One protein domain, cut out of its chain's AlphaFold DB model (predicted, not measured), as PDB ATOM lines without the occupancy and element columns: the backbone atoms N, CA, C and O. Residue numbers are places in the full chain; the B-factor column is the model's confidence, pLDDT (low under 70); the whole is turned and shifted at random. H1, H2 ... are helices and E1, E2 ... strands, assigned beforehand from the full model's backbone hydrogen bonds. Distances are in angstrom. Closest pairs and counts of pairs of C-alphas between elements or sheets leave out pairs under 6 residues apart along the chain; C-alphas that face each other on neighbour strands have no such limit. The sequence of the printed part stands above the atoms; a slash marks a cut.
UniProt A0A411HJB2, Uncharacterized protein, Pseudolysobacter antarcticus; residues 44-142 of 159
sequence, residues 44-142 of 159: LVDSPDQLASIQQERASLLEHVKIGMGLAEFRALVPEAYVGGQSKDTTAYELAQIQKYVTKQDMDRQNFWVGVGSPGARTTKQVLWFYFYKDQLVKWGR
ATOM      1  N   LEU A  44     470.115 388.904 478.060       92.00
ATOM      2  CA  LEU A  44     469.120 388.288 477.178       92.00
ATOM      3  C   LEU A  44     467.780 389.007 477.360       92.00
ATOM      4  O   LEU A  44     467.283 389.089 478.480       92.00
ATOM      5  N   VAL A  45     467.212 389.514 476.270       93.25
ATOM      6  CA  VAL A  45     465.944 390.262 476.259       93.25
ATOM      7  C   VAL A  45     465.022 389.747 475.155       93.25
ATOM      8  O   VAL A  45     465.483 389.163 474.178       93.25
ATOM      9  N   ASP A  46     463.717 389.955 475.276       92.44
ATOM     10  CA  ASP A  46     462.779 389.714 474.171       92.44
ATOM     11  C   ASP A  46     462.851 390.837 473.133       92.44
ATOM     12  O   ASP A  46     462.876 390.585 471.929       92.44
ATOM     13  N   SER A  47     462.942 392.078 473.610       88.81
ATOM     14  CA  SER A  47     463.035 393.292 472.802       88.81
ATOM     15  C   SER A  47     464.011 394.286 473.447       88.81
ATOM     16  O   SER A  47     464.249 394.223 474.656       88.81
ATOM     17  N   PRO A  48     464.596 395.219 472.673       85.25
ATOM     18  CA  PRO A  48     465.507 396.227 473.221       85.25
ATOM     19  C   PRO A  48     464.846 397.155 474.257       85.25
ATOM     20  O   PRO A  48     465.549 397.678 475.116       85.25
ATOM     21  N   ASP A  49     463.520 397.316 474.229       87.31
ATOM     22  CA  ASP A  49     462.779 398.197 475.147       87.31
ATOM     23  C   ASP A  49     462.702 397.655 476.585       87.31
ATOM     24  O   ASP A  49     462.377 398.390 477.513       87.31
ATOM     25  N   GLN A  50     463.020 396.372 476.793       88.62
ATOM     26  CA  GLN A  50     463.106 395.762 478.127       88.62
ATOM     27  C   GLN A  50     464.401 396.114 478.868       88.62
ATOM     28  O   GLN A  50     464.575 395.758 480.037       88.62
ATOM     29  N   LEU A  51     465.349 396.767 478.196       90.25
ATOM     30  CA  LEU A  51     466.580 397.205 478.826       90.25
ATOM     31  C   LEU A  51     466.290 398.345 479.801       90.25
ATOM     32  O   LEU A  51     465.772 399.392 479.418       90.25
ATOM     33  N   ALA A  52     466.667 398.138 481.065       90.62
ATOM     34  CA  ALA A  52     466.510 399.144 482.105       90.62
ATOM     35  C   ALA A  52     467.166 400.466 481.687       90.62
ATOM     36  O   ALA A  52     468.276 400.491 481.128       90.62
ATOM     37  N   SER A  53     466.470 401.568 481.962       90.75
ATOM     38  CA  SER A  53     466.999 402.886 481.651       90.75
ATOM     39  C   SER A  53     468.202 403.202 482.543       90.75
ATOM     40  O   SER A  53     468.307 402.720 483.671       90.75
ATOM     41  N   ILE A  54     469.107 404.057 482.074       91.81
ATOM     42  CA  ILE A  54     470.237 404.547 482.871       91.81
ATOM     43  C   ILE A  54     469.768 405.211 484.178       91.81
ATOM     44  O   ILE A  54     470.452 405.118 485.190       91.81
ATOM     45  N   GLN A  55     468.573 405.813 484.189       91.00
ATOM     46  CA  GLN A  55     467.959 406.367 485.399       91.00
ATOM     47  C   GLN A  55     467.565 405.274 486.398       91.00
ATOM     48  O   GLN A  55     467.795 405.440 487.590       91.00
ATOM     49  N   GLN A  56     467.015 404.150 485.926       92.31
ATOM     50  CA  GLN A  56     466.668 403.007 486.777       92.31
ATOM     51  C   GLN A  56     467.921 402.317 487.330       92.31
ATOM     52  O   GLN A  56     468.008 402.059 488.525       92.31
ATOM     53  N   GLU A  57     468.917 402.070 486.478       92.19
ATOM     54  CA  GLU A  57     470.185 401.427 486.861       92.19
ATOM     55  C   GLU A  57     471.004 402.277 487.843       92.19
ATOM     56  O   GLU A  57     471.777 401.748 488.640       92.19
ATOM     57  N   ARG A  58     470.843 403.605 487.800       92.94
ATOM     58  CA  ARG A  58     471.567 404.558 488.651       92.94
ATOM     59  C   ARG A  58     470.677 405.259 489.673       92.94
ATOM     60  O   ARG A  58     471.105 406.271 490.219       92.94
ATOM     61  N   ALA A  59     469.487 404.730 489.968       93.00
ATOM     62  CA  ALA A  59     468.500 405.387 490.830       93.00
ATOM     63  C   ALA A  59     469.097 405.835 492.174       93.00
ATOM     64  O   ALA A  59     469.046 407.017 492.499       93.00
ATOM     65  N   SER A  60     469.789 404.939 492.884       92.81
ATOM     66  CA  SER A  60     470.407 405.252 494.181       92.81
ATOM     67  C   SER A  60     471.474 406.348 494.108       92.81
ATOM     68  O   SER A  60     471.637 407.115 495.051       92.81
ATOM     69  N   LEU A  61     472.210 406.457 492.999       93.00
ATOM     70  CA  LEU A  61     473.181 407.538 492.799       93.00
ATOM     71  C   LEU A  61     472.462 408.851 492.462       93.00
ATOM     72  O   LEU A  61     472.792 409.899 493.013       93.00
ATOM     73  N   LEU A  62     471.446 408.792 491.600       93.38
ATOM     74  CA  LEU A  62     470.684 409.957 491.152       93.38
ATOM     75  C   LEU A  62     469.800 410.563 492.251       93.38
ATOM     76  O   LEU A  62     469.568 411.765 492.224       93.38
ATOM     77  N   GLU A  63     469.379 409.785 493.252       94.56
ATOM     78  CA  GLU A  63     468.684 410.279 494.456       94.56
ATOM     79  C   GLU A  63     469.491 411.337 495.227       94.56
ATOM     80  O   GLU A  63     468.925 412.199 495.905       94.56
ATOM     81  N   HIS A  64     470.818 411.302 495.102       95.75
ATOM     82  CA  HIS A  64     471.715 412.254 495.746       95.75
ATOM     83  C   HIS A  64     471.984 413.490 494.876       95.75
ATOM     84  O   HIS A  64     472.436 414.508 495.395       95.75
ATOM     85  N   VAL A  65     471.679 413.440 493.575       94.94
ATOM     86  CA  VAL A  65     471.882 414.560 492.648       94.94
ATOM     87  C   VAL A  65     470.777 415.596 492.846       94.94
ATOM     88  O   VAL A  65     469.598 415.332 492.618       94.94
ATOM     89  N   LYS A  66     471.159 416.819 493.226       94.50
ATOM     90  CA  LYS A  66     470.223 417.919 493.503       94.50
ATOM     91  C   LYS A  66     470.557 419.151 492.677       94.50
ATOM     92  O   LYS A  66     471.721 419.509 492.530       94.50
ATOM     93  N   ILE A  67     469.529 419.834 492.177       93.88
ATOM     94  CA  ILE A  67     469.697 421.155 491.556       93.88
ATOM     95  C   ILE A  67     470.299 422.118 492.590       93.88
ATOM     96  O   ILE A  67     469.886 422.127 493.747       93.88
ATOM     97  N   GLY A  68     471.291 422.899 492.171       92.38
ATOM     98  CA  GLY A  68     472.102 423.773 493.014       92.38
ATOM     99  C   GLY A  68     473.352 423.113 493.608       92.38
ATOM    100  O   GLY A  68     474.171 423.826 494.180       92.38
ATOM    101  N   MET A  69     473.532 421.793 493.460       96.00
ATOM    102  CA  MET A  69     474.743 421.086 493.901       96.00
ATOM    103  C   MET A  69     475.996 421.683 493.250       96.00
ATOM    104  O   MET A  69     476.007 421.965 492.048       96.00
ATOM    105  N   GLY A  70     477.056 421.850 494.042       97.06
ATOM    106  CA  GLY A  70     478.333 422.359 493.552       97.06
ATOM    107  C   GLY A  70     479.062 421.341 492.676       97.06
ATOM    108  O   GLY A  70     478.970 420.133 492.893       97.06
ATOM    109  N   LEU A  71     479.847 421.817 491.709       96.19
ATOM    110  CA  LEU A  71     480.581 420.949 490.789       96.19
ATOM    111  C   LEU A  71     481.506 419.963 491.519       96.19
ATOM    112  O   LEU A  71     481.543 418.789 491.165       96.19
ATOM    113  N   ALA A  72     482.225 420.404 492.554       96.75
ATOM    114  CA  ALA A  72     483.115 419.529 493.321       96.75
ATOM    115  C   ALA A  72     482.360 418.378 494.012       96.75
ATOM    116  O   ALA A  72     482.810 417.234 493.979       96.75
ATOM    117  N   GLU A  73     481.189 418.671 494.582       97.00
ATOM    118  CA  GLU A  73     480.308 417.679 495.205       97.00
ATOM    119  C   GLU A  73     479.772 416.694 494.159       97.00
ATOM    120  O   GLU A  73     479.860 415.479 494.341       97.00
ATOM    121  N   PHE A  74     479.321 417.200 493.008       97.25
ATOM    122  CA  PHE A  74     478.876 416.360 491.899       97.25
ATOM    123  C   PHE A  74     479.980 415.432 491.384       97.25
ATOM    124  O   PHE A  74     479.737 414.251 491.153       97.25
ATOM    125  N   ARG A  75     481.207 415.937 491.225       96.38
ATOM    126  CA  ARG A  75     482.359 415.148 490.757       96.38
ATOM    127  C   ARG A  75     482.760 414.055 491.747       96.38
ATOM    128  O   ARG A  75     483.289 413.034 491.316       96.38
ATOM    129  N   ALA A  76     482.515 414.260 493.039       96.50
ATOM    130  CA  ALA A  76     482.703 413.227 494.051       96.50
ATOM    131  C   ALA A  76     481.606 412.152 493.981       96.50
ATOM    132  O   ALA A  76     481.894 410.974 494.180       96.50
ATOM    133  N   LEU A  77     480.366 412.548 493.672       96.12
ATOM    134  CA  LEU A  77     479.218 411.646 493.567       96.12
ATOM    135  C   LEU A  77     479.210 410.824 492.267       96.12
ATOM    136  O   LEU A  77     478.856 409.648 492.285       96.12
ATOM    137  N   VAL A  78     479.583 411.443 491.144       95.94
ATOM    138  CA  VAL A  78     479.536 410.854 489.794       95.94
ATOM    139  C   VAL A  78     480.907 410.991 489.115       95.94
ATOM    140  O   VAL A  78     481.060 411.745 488.147       95.94
ATOM    141  N   PRO A  79     481.945 410.304 489.627       95.62
ATOM    142  CA  PRO A  79     483.314 410.445 489.127       95.62
ATOM    143  C   PRO A  79     483.481 410.000 487.669       95.62
ATOM    144  O   PRO A  79     484.386 410.475 486.981       95.62
ATOM    145  N   GLU A  80     482.620 409.107 487.183       95.12
ATOM    146  CA  GLU A  80     482.649 408.592 485.815       95.12
ATOM    147  C   GLU A  80     482.065 409.561 484.774       95.12
ATOM    148  O   GLU A  80     482.227 409.335 483.573       95.12
ATOM    149  N   ALA A  81     481.382 410.629 485.205       95.44
ATOM    150  CA  ALA A  81     480.894 411.640 484.279       95.44
ATOM    151  C   ALA A  81     482.082 412.382 483.647       95.44
ATOM    152  O   ALA A  81     483.073 412.673 484.315       95.44
ATOM    153  N   TYR A  82     482.003 412.734 482.369       94.75
ATOM    154  CA  TYR A  82     483.053 413.484 481.670       94.75
ATOM    155  C   TYR A  82     482.480 414.729 480.999       94.75
ATOM    156  O   TYR A  82     481.272 414.839 480.832       94.75
ATOM    157  N   VAL A  83     483.322 415.697 480.636       94.06
ATOM    158  CA  VAL A  83     482.850 416.910 479.950       94.06
ATOM    159  C   VAL A  83     482.399 416.539 478.537       94.06
ATOM    160  O   VAL A  83     483.215 416.120 477.721       94.06
ATOM    161  N   GLY A  84     481.104 416.684 478.260       89.06
ATOM    162  CA  GLY A  84     480.512 416.444 476.941       89.06
ATOM    163  C   GLY A  84     480.374 417.716 476.096       89.06
ATOM    164  O   GLY A  84     480.196 417.631 474.884       89.06
ATOM    165  N   GLY A  85     480.483 418.899 476.711       86.88
ATOM    166  CA  GLY A  85     480.492 420.183 476.011       86.88
ATOM    167  C   GLY A  85     480.596 421.379 476.957       86.88
ATOM    168  O   GLY A  85     480.299 421.272 478.146       86.88
ATOM    169  N   GLN A  86     481.006 422.532 476.432       89.06
ATOM    170  CA  GLN A  86     481.107 423.781 477.187       89.06
ATOM    171  C   GLN A  86     480.719 424.964 476.294       89.06
ATOM    172  O   GLN A  86     481.110 425.020 475.131       89.06
ATOM    173  N   SER A  87     479.940 425.899 476.834       85.81
ATOM    174  CA  SER A  87     479.537 427.133 476.157       85.81
ATOM    175  C   SER A  87     479.364 428.261 477.169       85.81
ATOM    176  O   SER A  87     478.569 428.138 478.103       85.81
ATOM    177  N   LYS A  88     480.091 429.371 476.974       89.69
ATOM    178  CA  LYS A  88     480.156 430.500 477.922       89.69
ATOM    179  C   LYS A  88     480.422 429.986 479.353       89.69
ATOM    180  O   LYS A  88     481.352 429.212 479.563       89.69
ATOM    181  N   ASP A  89     479.567 430.356 480.303       89.19
ATOM    182  CA  ASP A  89     479.627 429.945 481.710       89.19
ATOM    183  C   ASP A  89     478.936 428.595 481.988       89.19
ATOM    184  O   ASP A  89     478.751 428.228 483.150       89.19
ATOM    185  N   THR A  90     478.504 427.874 480.945       89.56
ATOM    186  CA  THR A  90     477.789 426.598 481.068       89.56
ATOM    187  C   THR A  90     478.668 425.421 480.653       89.56
ATOM    188  O   THR A  90     479.190 425.386 479.539       89.56
ATOM    189  N   THR A  91     478.787 424.418 481.519       92.81
ATOM    190  CA  THR A  91     479.497 423.160 481.238       92.81
ATOM    191  C   THR A  91     478.530 421.989 481.328       92.81
ATOM    192  O   THR A  91     477.814 421.844 482.316       92.81
ATOM    193  N   ALA A  92     478.510 421.142 480.306       92.88
ATOM    194  CA  ALA A  92     477.711 419.930 480.265       92.88
ATOM    195  C   ALA A  92     478.593 418.712 480.559       92.88
ATOM    196  O   ALA A  92     479.580 418.458 479.864       92.88
ATOM    197  N   TYR A  93     478.216 417.942 481.574       94.88
ATOM    198  CA  TYR A  93     478.806 416.650 481.895       94.88
ATOM    199  C   TYR A  93     477.917 415.524 481.374       94.88
ATOM    200  O   TYR A  93     476.695 415.572 481.503       94.88
ATOM    201  N   GLU A  94     478.544 414.508 480.798       94.00
ATOM    202  CA  GLU A  94     477.915 413.326 480.232       94.00
ATOM    203  C   GLU A  94     478.201 412.113 481.124       94.00
ATOM    204  O   GLU A  94     479.354 411.824 481.447       94.00
ATOM    205  N   LEU A  95     477.152 411.378 481.484       95.12
ATOM    206  CA  LEU A  95     477.229 410.037 482.055       95.12
ATOM    207  C   LEU A  95     476.675 409.051 481.029       95.12
ATOM    208  O   LEU A  95     475.466 408.995 480.794       95.12
ATOM    209  N   ALA A  96     477.561 408.268 480.424       92.81
ATOM    210  CA  ALA A  96     477.192 407.264 479.439       92.81
ATOM    211  C   ALA A  96     477.149 405.862 480.055       92.81
ATOM    212  O   ALA A  96     478.052 405.454 480.782       92.81
ATOM    213  N   GLN A  97     476.134 405.085 479.685       92.94
ATOM    214  CA  GLN A  97     476.048 403.665 479.994       92.94
ATOM    215  C   GLN A  97     475.867 402.868 478.704       92.94
ATOM    216  O   GLN A  97     474.891 403.041 477.974       92.94
ATOM    217  N   ILE A  98     476.820 401.978 478.434       93.00
ATOM    218  CA  ILE A  98     476.753 401.044 477.311       93.00
ATOM    219  C   ILE A  98     476.249 399.709 477.844       93.00
ATOM    220  O   ILE A  98     476.862 399.114 478.728       93.00
ATOM    221  N   GLN A  99     475.140 399.226 477.293       93.62
ATOM    222  CA  GLN A  99     474.579 397.924 477.627       93.62
ATOM    223  C   GLN A  99     474.709 396.995 476.425       93.62
ATOM    224  O   GLN A  99     474.333 397.346 475.303       93.62
ATOM    225  N   LYS A 100     475.248 395.800 476.670       94.62
ATOM    226  CA  LYS A 100     475.257 394.710 475.697       94.62
ATOM    227  C   LYS A 100     473.993 393.886 475.876       94.62
ATOM    228  O   LYS A 100     473.605 393.589 477.007       94.62
ATOM    229  N   TYR A 101     473.369 393.491 474.778       93.38
ATOM    230  CA  TYR A 101     472.186 392.647 474.815       93.38
ATOM    231  C   TYR A 101     472.136 391.682 473.637       93.38
ATOM    232  O   TYR A 101     472.765 391.889 472.599       93.38
ATOM    233  N   VAL A 102     471.377 390.613 473.822       93.12
ATOM    234  CA  VAL A 102     471.040 389.632 472.794       93.12
ATOM    235  C   VAL A 102     469.537 389.428 472.857       93.12
ATOM    236  O   VAL A 102     468.977 389.345 473.948       93.12
ATOM    237  N   THR A 103     468.873 389.368 471.703       93.62
ATOM    238  CA  THR A 103     467.435 389.081 471.680       93.62
ATOM    239  C   THR A 103     467.178 387.574 471.739       93.62
ATOM    240  O   THR A 103     468.002 386.790 471.261       93.62
ATOM    241  N   LYS A 104     466.028 387.135 472.268       90.12
ATOM    242  CA  LYS A 104     465.639 385.714 472.193       90.12
ATOM    243  C   LYS A 104     465.622 385.210 470.749       90.12
ATOM    244  O   LYS A 104     466.164 384.147 470.479       90.12
ATOM    245  N   GLN A 105     465.156 386.032 469.809       90.12
ATOM    246  CA  GLN A 105     465.208 385.718 468.381       90.12
ATOM    247  C   GLN A 105     466.641 385.450 467.879       90.12
ATOM    248  O   GLN A 105     466.852 384.525 467.094       90.12
ATOM    249  N   ASP A 106     467.633 386.234 468.319       88.56
ATOM    250  CA  ASP A 106     469.038 386.010 467.949       88.56
ATOM    251  C   ASP A 106     469.566 384.678 468.521       88.56
ATOM    252  O   ASP A 106     470.289 383.960 467.828       88.56
ATOM    253  N   MET A 107     469.177 384.325 469.754       88.25
ATOM    254  CA  MET A 107     469.505 383.030 470.370       88.25
ATOM    255  C   MET A 107     468.844 381.860 469.640       88.25
ATOM    256  O   MET A 107     469.515 380.875 469.335       88.25
ATOM    257  N   ASP A 108     467.556 381.968 469.324       87.81
ATOM    258  CA  ASP A 108     466.796 380.926 468.630       87.81
ATOM    259  C   ASP A 108     467.359 380.685 467.231       87.81
ATOM    260  O   ASP A 108     467.562 379.542 466.822       87.81
ATOM    261  N   ARG A 109     467.715 381.760 466.515       86.25
ATOM    262  CA  ARG A 109     468.376 381.658 465.213       86.25
ATOM    263  C   ARG A 109     469.743 380.983 465.322       86.25
ATOM    264  O   ARG A 109     470.063 380.162 464.467       86.25
ATOM    265  N   GLN A 110     470.539 381.310 466.344       85.50
ATOM    266  CA  GLN A 110     471.846 380.681 466.574       85.50
ATOM    267  C   GLN A 110     471.703 379.181 466.866       85.50
ATOM    268  O   GLN A 110     472.406 378.369 466.262       85.50
ATOM    269  N   ASN A 111     470.771 378.820 467.750       83.44
ATOM    270  CA  ASN A 111     470.463 377.432 468.081       83.44
ATOM    271  C   ASN A 111     469.988 376.653 466.846       83.44
ATOM    272  O   ASN A 111     470.429 375.528 466.634       83.44
ATOM    273  N   PHE A 112     469.136 377.259 466.013       80.75
ATOM    274  CA  PHE A 112     468.618 376.627 464.801       80.75
ATOM    275  C   PHE A 112     469.695 376.411 463.727       80.75
ATOM    276  O   PHE A 112     469.745 375.346 463.120       80.75
ATOM    277  N   TRP A 113     470.548 377.410 463.470       72.88
ATOM    278  CA  TRP A 113     471.504 377.361 462.355       72.88
ATOM    279  C   TRP A 113     472.804 376.628 462.668       72.88
ATOM    280  O   TRP A 113     473.346 375.953 461.798       72.88
ATOM    281  N   VAL A 114     473.349 376.820 463.868       72.75
ATOM    282  CA  VAL A 114     474.735 376.434 464.179       72.75
ATOM    283  C   VAL A 114     474.795 375.425 465.325       72.75
ATOM    284  O   VAL A 114     475.810 374.754 465.495       72.75
ATOM    285  N   GLY A 115     473.719 375.311 466.116       65.31
ATOM    286  CA  GLY A 115     473.635 374.494 467.330       65.31
ATOM    287  C   GLY A 115     474.481 375.056 468.473       65.31
ATOM    288  O   GLY A 115     473.972 375.266 469.565       65.31
ATOM    289  N   VAL A 116     475.744 375.387 468.193       68.62
ATOM    290  CA  VAL A 116     476.788 375.773 469.144       68.62
ATOM    291  C   VAL A 116     477.266 377.202 468.879       68.62
ATOM    292  O   VAL A 116     477.416 377.620 467.730       68.62
ATOM    293  N   GLY A 117     477.556 377.957 469.938       70.69
ATOM    294  CA  GLY A 117     478.206 379.272 469.855       70.69
ATOM    295  C   GLY A 117     477.433 380.382 470.559       70.69
ATOM    296  O   GLY A 117     476.464 380.127 471.267       70.69
ATOM    297  N   SER A 118     477.863 381.625 470.383       77.94
ATOM    298  CA  SER A 118     477.179 382.788 470.951       77.94
ATOM    299  C   SER A 118     476.776 383.728 469.821       77.94
ATOM    300  O   SER A 118     477.630 384.054 468.992       77.94
ATOM    301  N   PRO A 119     475.513 384.183 469.757       83.94
ATOM    302  CA  PRO A 119     475.141 385.203 468.789       83.94
ATOM    303  C   PRO A 119     475.917 386.498 469.064       83.94
ATOM    304  O   PRO A 119     476.306 386.783 470.199       83.94
ATOM    305  N   GLY A 120     476.127 387.306 468.025       85.31
ATOM    306  CA  GLY A 120     476.746 388.621 468.183       85.31
ATOM    307  C   GLY A 120     475.918 389.507 469.117       85.31
ATOM    308  O   GLY A 120     474.746 389.768 468.845       85.31
ATOM    309  N   ALA A 121     476.523 389.977 470.211       89.19
ATOM    310  CA  ALA A 121     475.868 390.919 471.111       89.19
ATOM    311  C   ALA A 121     475.679 392.275 470.425       89.19
ATOM    312  O   ALA A 121     476.618 392.838 469.860       89.19
ATOM    313  N   ARG A 122     474.471 392.821 470.534       92.00
ATOM    314  CA  ARG A 122     474.157 394.196 470.146       92.00
ATOM    315  C   ARG A 122     474.486 395.130 471.305       92.00
ATOM    316  O   ARG A 122     474.507 394.719 472.464       92.00
ATOM    317  N   THR A 123     474.733 396.397 471.000       92.62
ATOM    318  CA  THR A 123     475.010 397.430 472.004       92.62
ATOM    319  C   THR A 123     473.993 398.548 471.907       92.62
ATOM    320  O   THR A 123     473.686 399.006 470.809       92.62
ATOM    321  N   THR A 124     473.528 399.030 473.053       92.25
ATOM    322  CA  THR A 124     472.823 400.309 473.154       92.25
ATOM    323  C   THR A 124     473.608 401.250 474.063       92.25
ATOM    324  O   THR A 124     474.198 400.807 475.053       92.25
ATOM    325  N   LYS A 125     473.652 402.537 473.709       91.75
ATOM    326  CA  LYS A 125     474.252 403.598 474.524       91.75
ATOM    327  C   LYS A 125     473.119 404.467 475.054       91.75
ATOM    328  O   LYS A 125     472.367 405.045 474.276       91.75
ATOM    329  N   GLN A 126     473.031 404.574 476.370       92.44
ATOM    330  CA  GLN A 126     472.150 405.517 477.046       92.44
ATOM    331  C   GLN A 126     472.994 406.615 477.687       92.44
ATOM    332  O   GLN A 126     474.109 406.350 478.140       92.44
ATOM    333  N   VAL A 127     472.479 407.842 477.701       92.06
ATOM    334  CA  VAL A 127     473.226 409.021 478.146       92.06
ATOM    335  C   VAL A 127     472.370 409.884 479.060       92.06
ATOM    336  O   VAL A 127     471.222 410.186 478.729       92.06
ATOM    337  N   LEU A 128     472.955 410.305 480.180       93.94
ATOM    338  CA  LEU A 128     472.457 411.391 481.017       93.94
ATOM    339  C   LEU A 128     473.372 412.598 480.909       93.94
ATOM    340  O   LEU A 128     474.595 412.465 480.902       93.94
ATOM    341  N   TRP A 129     472.755 413.768 480.870       94.38
ATOM    342  CA  TRP A 129     473.448 415.040 480.829       94.38
ATOM    343  C   TRP A 129     473.220 415.820 482.116       94.38
ATOM    344  O   TRP A 129     472.113 415.820 482.652       94.38
ATOM    345  N   PHE A 130     474.258 416.514 482.576       94.50
ATOM    346  CA  PHE A 130     474.257 417.364 483.764       94.50
ATOM    347  C   PHE A 130     474.835 418.728 483.393       94.50
ATOM    348  O   PHE A 130     475.993 418.829 482.996       94.50
ATOM    349  N   TYR A 131     474.036 419.780 483.508       93.75
ATOM    350  CA  TYR A 131     474.392 421.129 483.080       93.75
ATOM    351  C   TYR A 131     474.734 421.968 484.293       93.75
ATOM    352  O   TYR A 131     473.921 422.113 485.205       93.75
ATOM    353  N   PHE A 132     475.930 422.536 484.274       94.62
ATOM    354  CA  PHE A 132     476.455 423.408 485.307       94.62
ATOM    355  C   PHE A 132     476.534 424.825 484.779       94.62
ATOM    356  O   PHE A 132     477.106 425.023 483.716       94.62
ATOM    357  N   TYR A 133     476.019 425.793 485.529       94.06
ATOM    358  CA  TYR A 133     476.232 427.217 485.289       94.06
ATOM    359  C   TYR A 133     476.917 427.808 486.516       94.06
ATOM    360  O   TYR A 133     476.425 427.616 487.629       94.06
ATOM    361  N   LYS A 134     478.057 428.488 486.330       93.06
ATOM    362  CA  LYS A 134     478.871 429.024 487.444       93.06
ATOM    363  C   LYS A 134     479.106 427.979 488.553       93.06
ATOM    364  O   LYS A 134     478.834 428.225 489.725       93.06
ATOM    365  N   ASP A 135     479.542 426.785 488.150       94.50
ATOM    366  CA  ASP A 135     479.822 425.629 489.018       94.50
ATOM    367  C   ASP A 135     478.645 425.094 489.850       94.50
ATOM    368  O   ASP A 135     478.852 424.287 490.757       94.50
ATOM    369  N   GLN A 136     477.405 425.460 489.518       96.19
ATOM    370  CA  GLN A 136     476.204 424.903 490.140       96.19
ATOM    371  C   GLN A 136     475.382 424.103 489.140       96.19
ATOM    372  O   GLN A 136     475.132 424.557 488.022       96.19
ATOM    373  N   LEU A 137     474.925 422.920 489.553       95.06
ATOM    374  CA  LEU A 137     474.047 422.085 488.745       95.06
ATOM    375  C   LEU A 137     472.700 422.789 488.545       95.06
ATOM    376  O   LEU A 137     471.935 422.940 489.492       95.06
ATOM    377  N   VAL A 138     472.377 423.186 487.318       93.88
ATOM    378  CA  VAL A 138     471.117 423.878 486.998       93.88
ATOM    379  C   VAL A 138     470.063 422.953 486.407       93.88
ATOM    380  O   VAL A 138     468.869 423.215 486.545       93.88
ATOM    381  N   LYS A 139     470.480 421.864 485.752       91.62
ATOM    382  CA  LYS A 139     469.572 420.918 485.093       91.62
ATOM    383  C   LYS A 139     470.261 419.580 484.850       91.62
ATOM    384  O   LYS A 139     471.459 419.551 484.581       91.62
ATOM    385  N   TRP A 140     469.511 418.483 484.874       93.44
ATOM    386  CA  TRP A 140     470.000 417.184 484.415       93.44
ATOM    387  C   TRP A 140     468.867 416.315 483.853       93.44
ATOM    388  O   TRP A 140     467.696 416.584 484.116       93.44
ATOM    389  N   GLY A 141     469.202 415.314 483.037       91.75
ATOM    390  CA  GLY A 141     468.234 414.385 482.435       91.75
ATOM    391  C   GLY A 141     468.709 413.797 481.106       91.75
ATOM    392  O   GLY A 141     469.862 413.986 480.708       91.75
ATOM    393  N   ARG A 142     467.829 413.069 480.411       87.62
ATOM    394  CA  ARG A 142     468.066 412.652 479.020       87.62
ATOM    395  C   ARG A 142     467.690 413.795 478.071       87.62
ATOM    396  O   ARG A 142     466.818 414.588 478.414       87.62
TER     397      ARG A 142
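This is residues 44 to 142 of the 159 residues of an uncharacterized protein of Pseudolysobacter antarcticus (UniProt A0A411HJB2). A long, twisted two-stranded ribbon, E2 beside E3, makes the length of a rod; it widens to four strands at one end, where E1 and E4 join its two edges and H3 covers part of one face, and it leads into H4 at the other end. The stretch from residue 44 through H1 and H2 runs back along the ribbon from near H4 toward H3. The 99 printed residues include four named helices and four named strands, in the order H1 H2 H3 E1 E2 H4 E3 E4; the sheet, E1 - E2 - E3 - E4, is antiparallel throughout, and the class is mixed, helices and strands. The whole is loose, with a radius of gyration of the C-alphas of 18.4 A and spans of 58 by 26 by 19 A.

Residues 44 to 45 pair, parallel, with residues 102 to 103 of E2, residues 90 to 103. H1, residues 54 to 57, only grazes the sheet; its closest C-alphas to E3, residues 122 to 133, are those of Ile 54 and Gln 126, 6.2 A apart. H2, residues 59 to 62, is not on the sheet. H3, residues 71 to 77, is on the sheet at a height of 9.1 A, over E3, and runs along the strands, but only just, at 28 degrees to E3 on the local plane. E1, residues 82 to 87, is an edge strand and forms a hairpin with E2; N 84 and O 92 are within hydrogen-bond range at 2.8 A. H4, residues 104 to 114, is not on the sheet and is apart from H3. E2 and E3 are antiparallel at 164 degrees, with N 91 and O 132 at 2.8 A and N 101 and O 122 at 2.9 A. E4, residues 136 to 141, is the other edge strand, in a hairpin with E3, with N 131 and O 139 at 2.8 A. In H3 and H4 every O i to N i+4 pair is within hydrogen-bond range; H1 and H2 are too short for such a pair.

H1 begins at C-alpha 54, (470.237, 404.547, 482.871). E2 measures 40.0 A from C-alpha 90 to C-alpha 103, at (467.435, 389.081, 471.680), E3 36.4 A and H4 15.3 A. E4 ends at C-alpha 141, (468.234, 414.385, 482.435).

The two C-alphas farthest apart, those of Gly 115 and Lys 134, are 58.4 A apart. The printed part has no cut, and no link between named elements is long. The mean pLDDT of the printed part is 90.9; residues 115 to 116 are under 70.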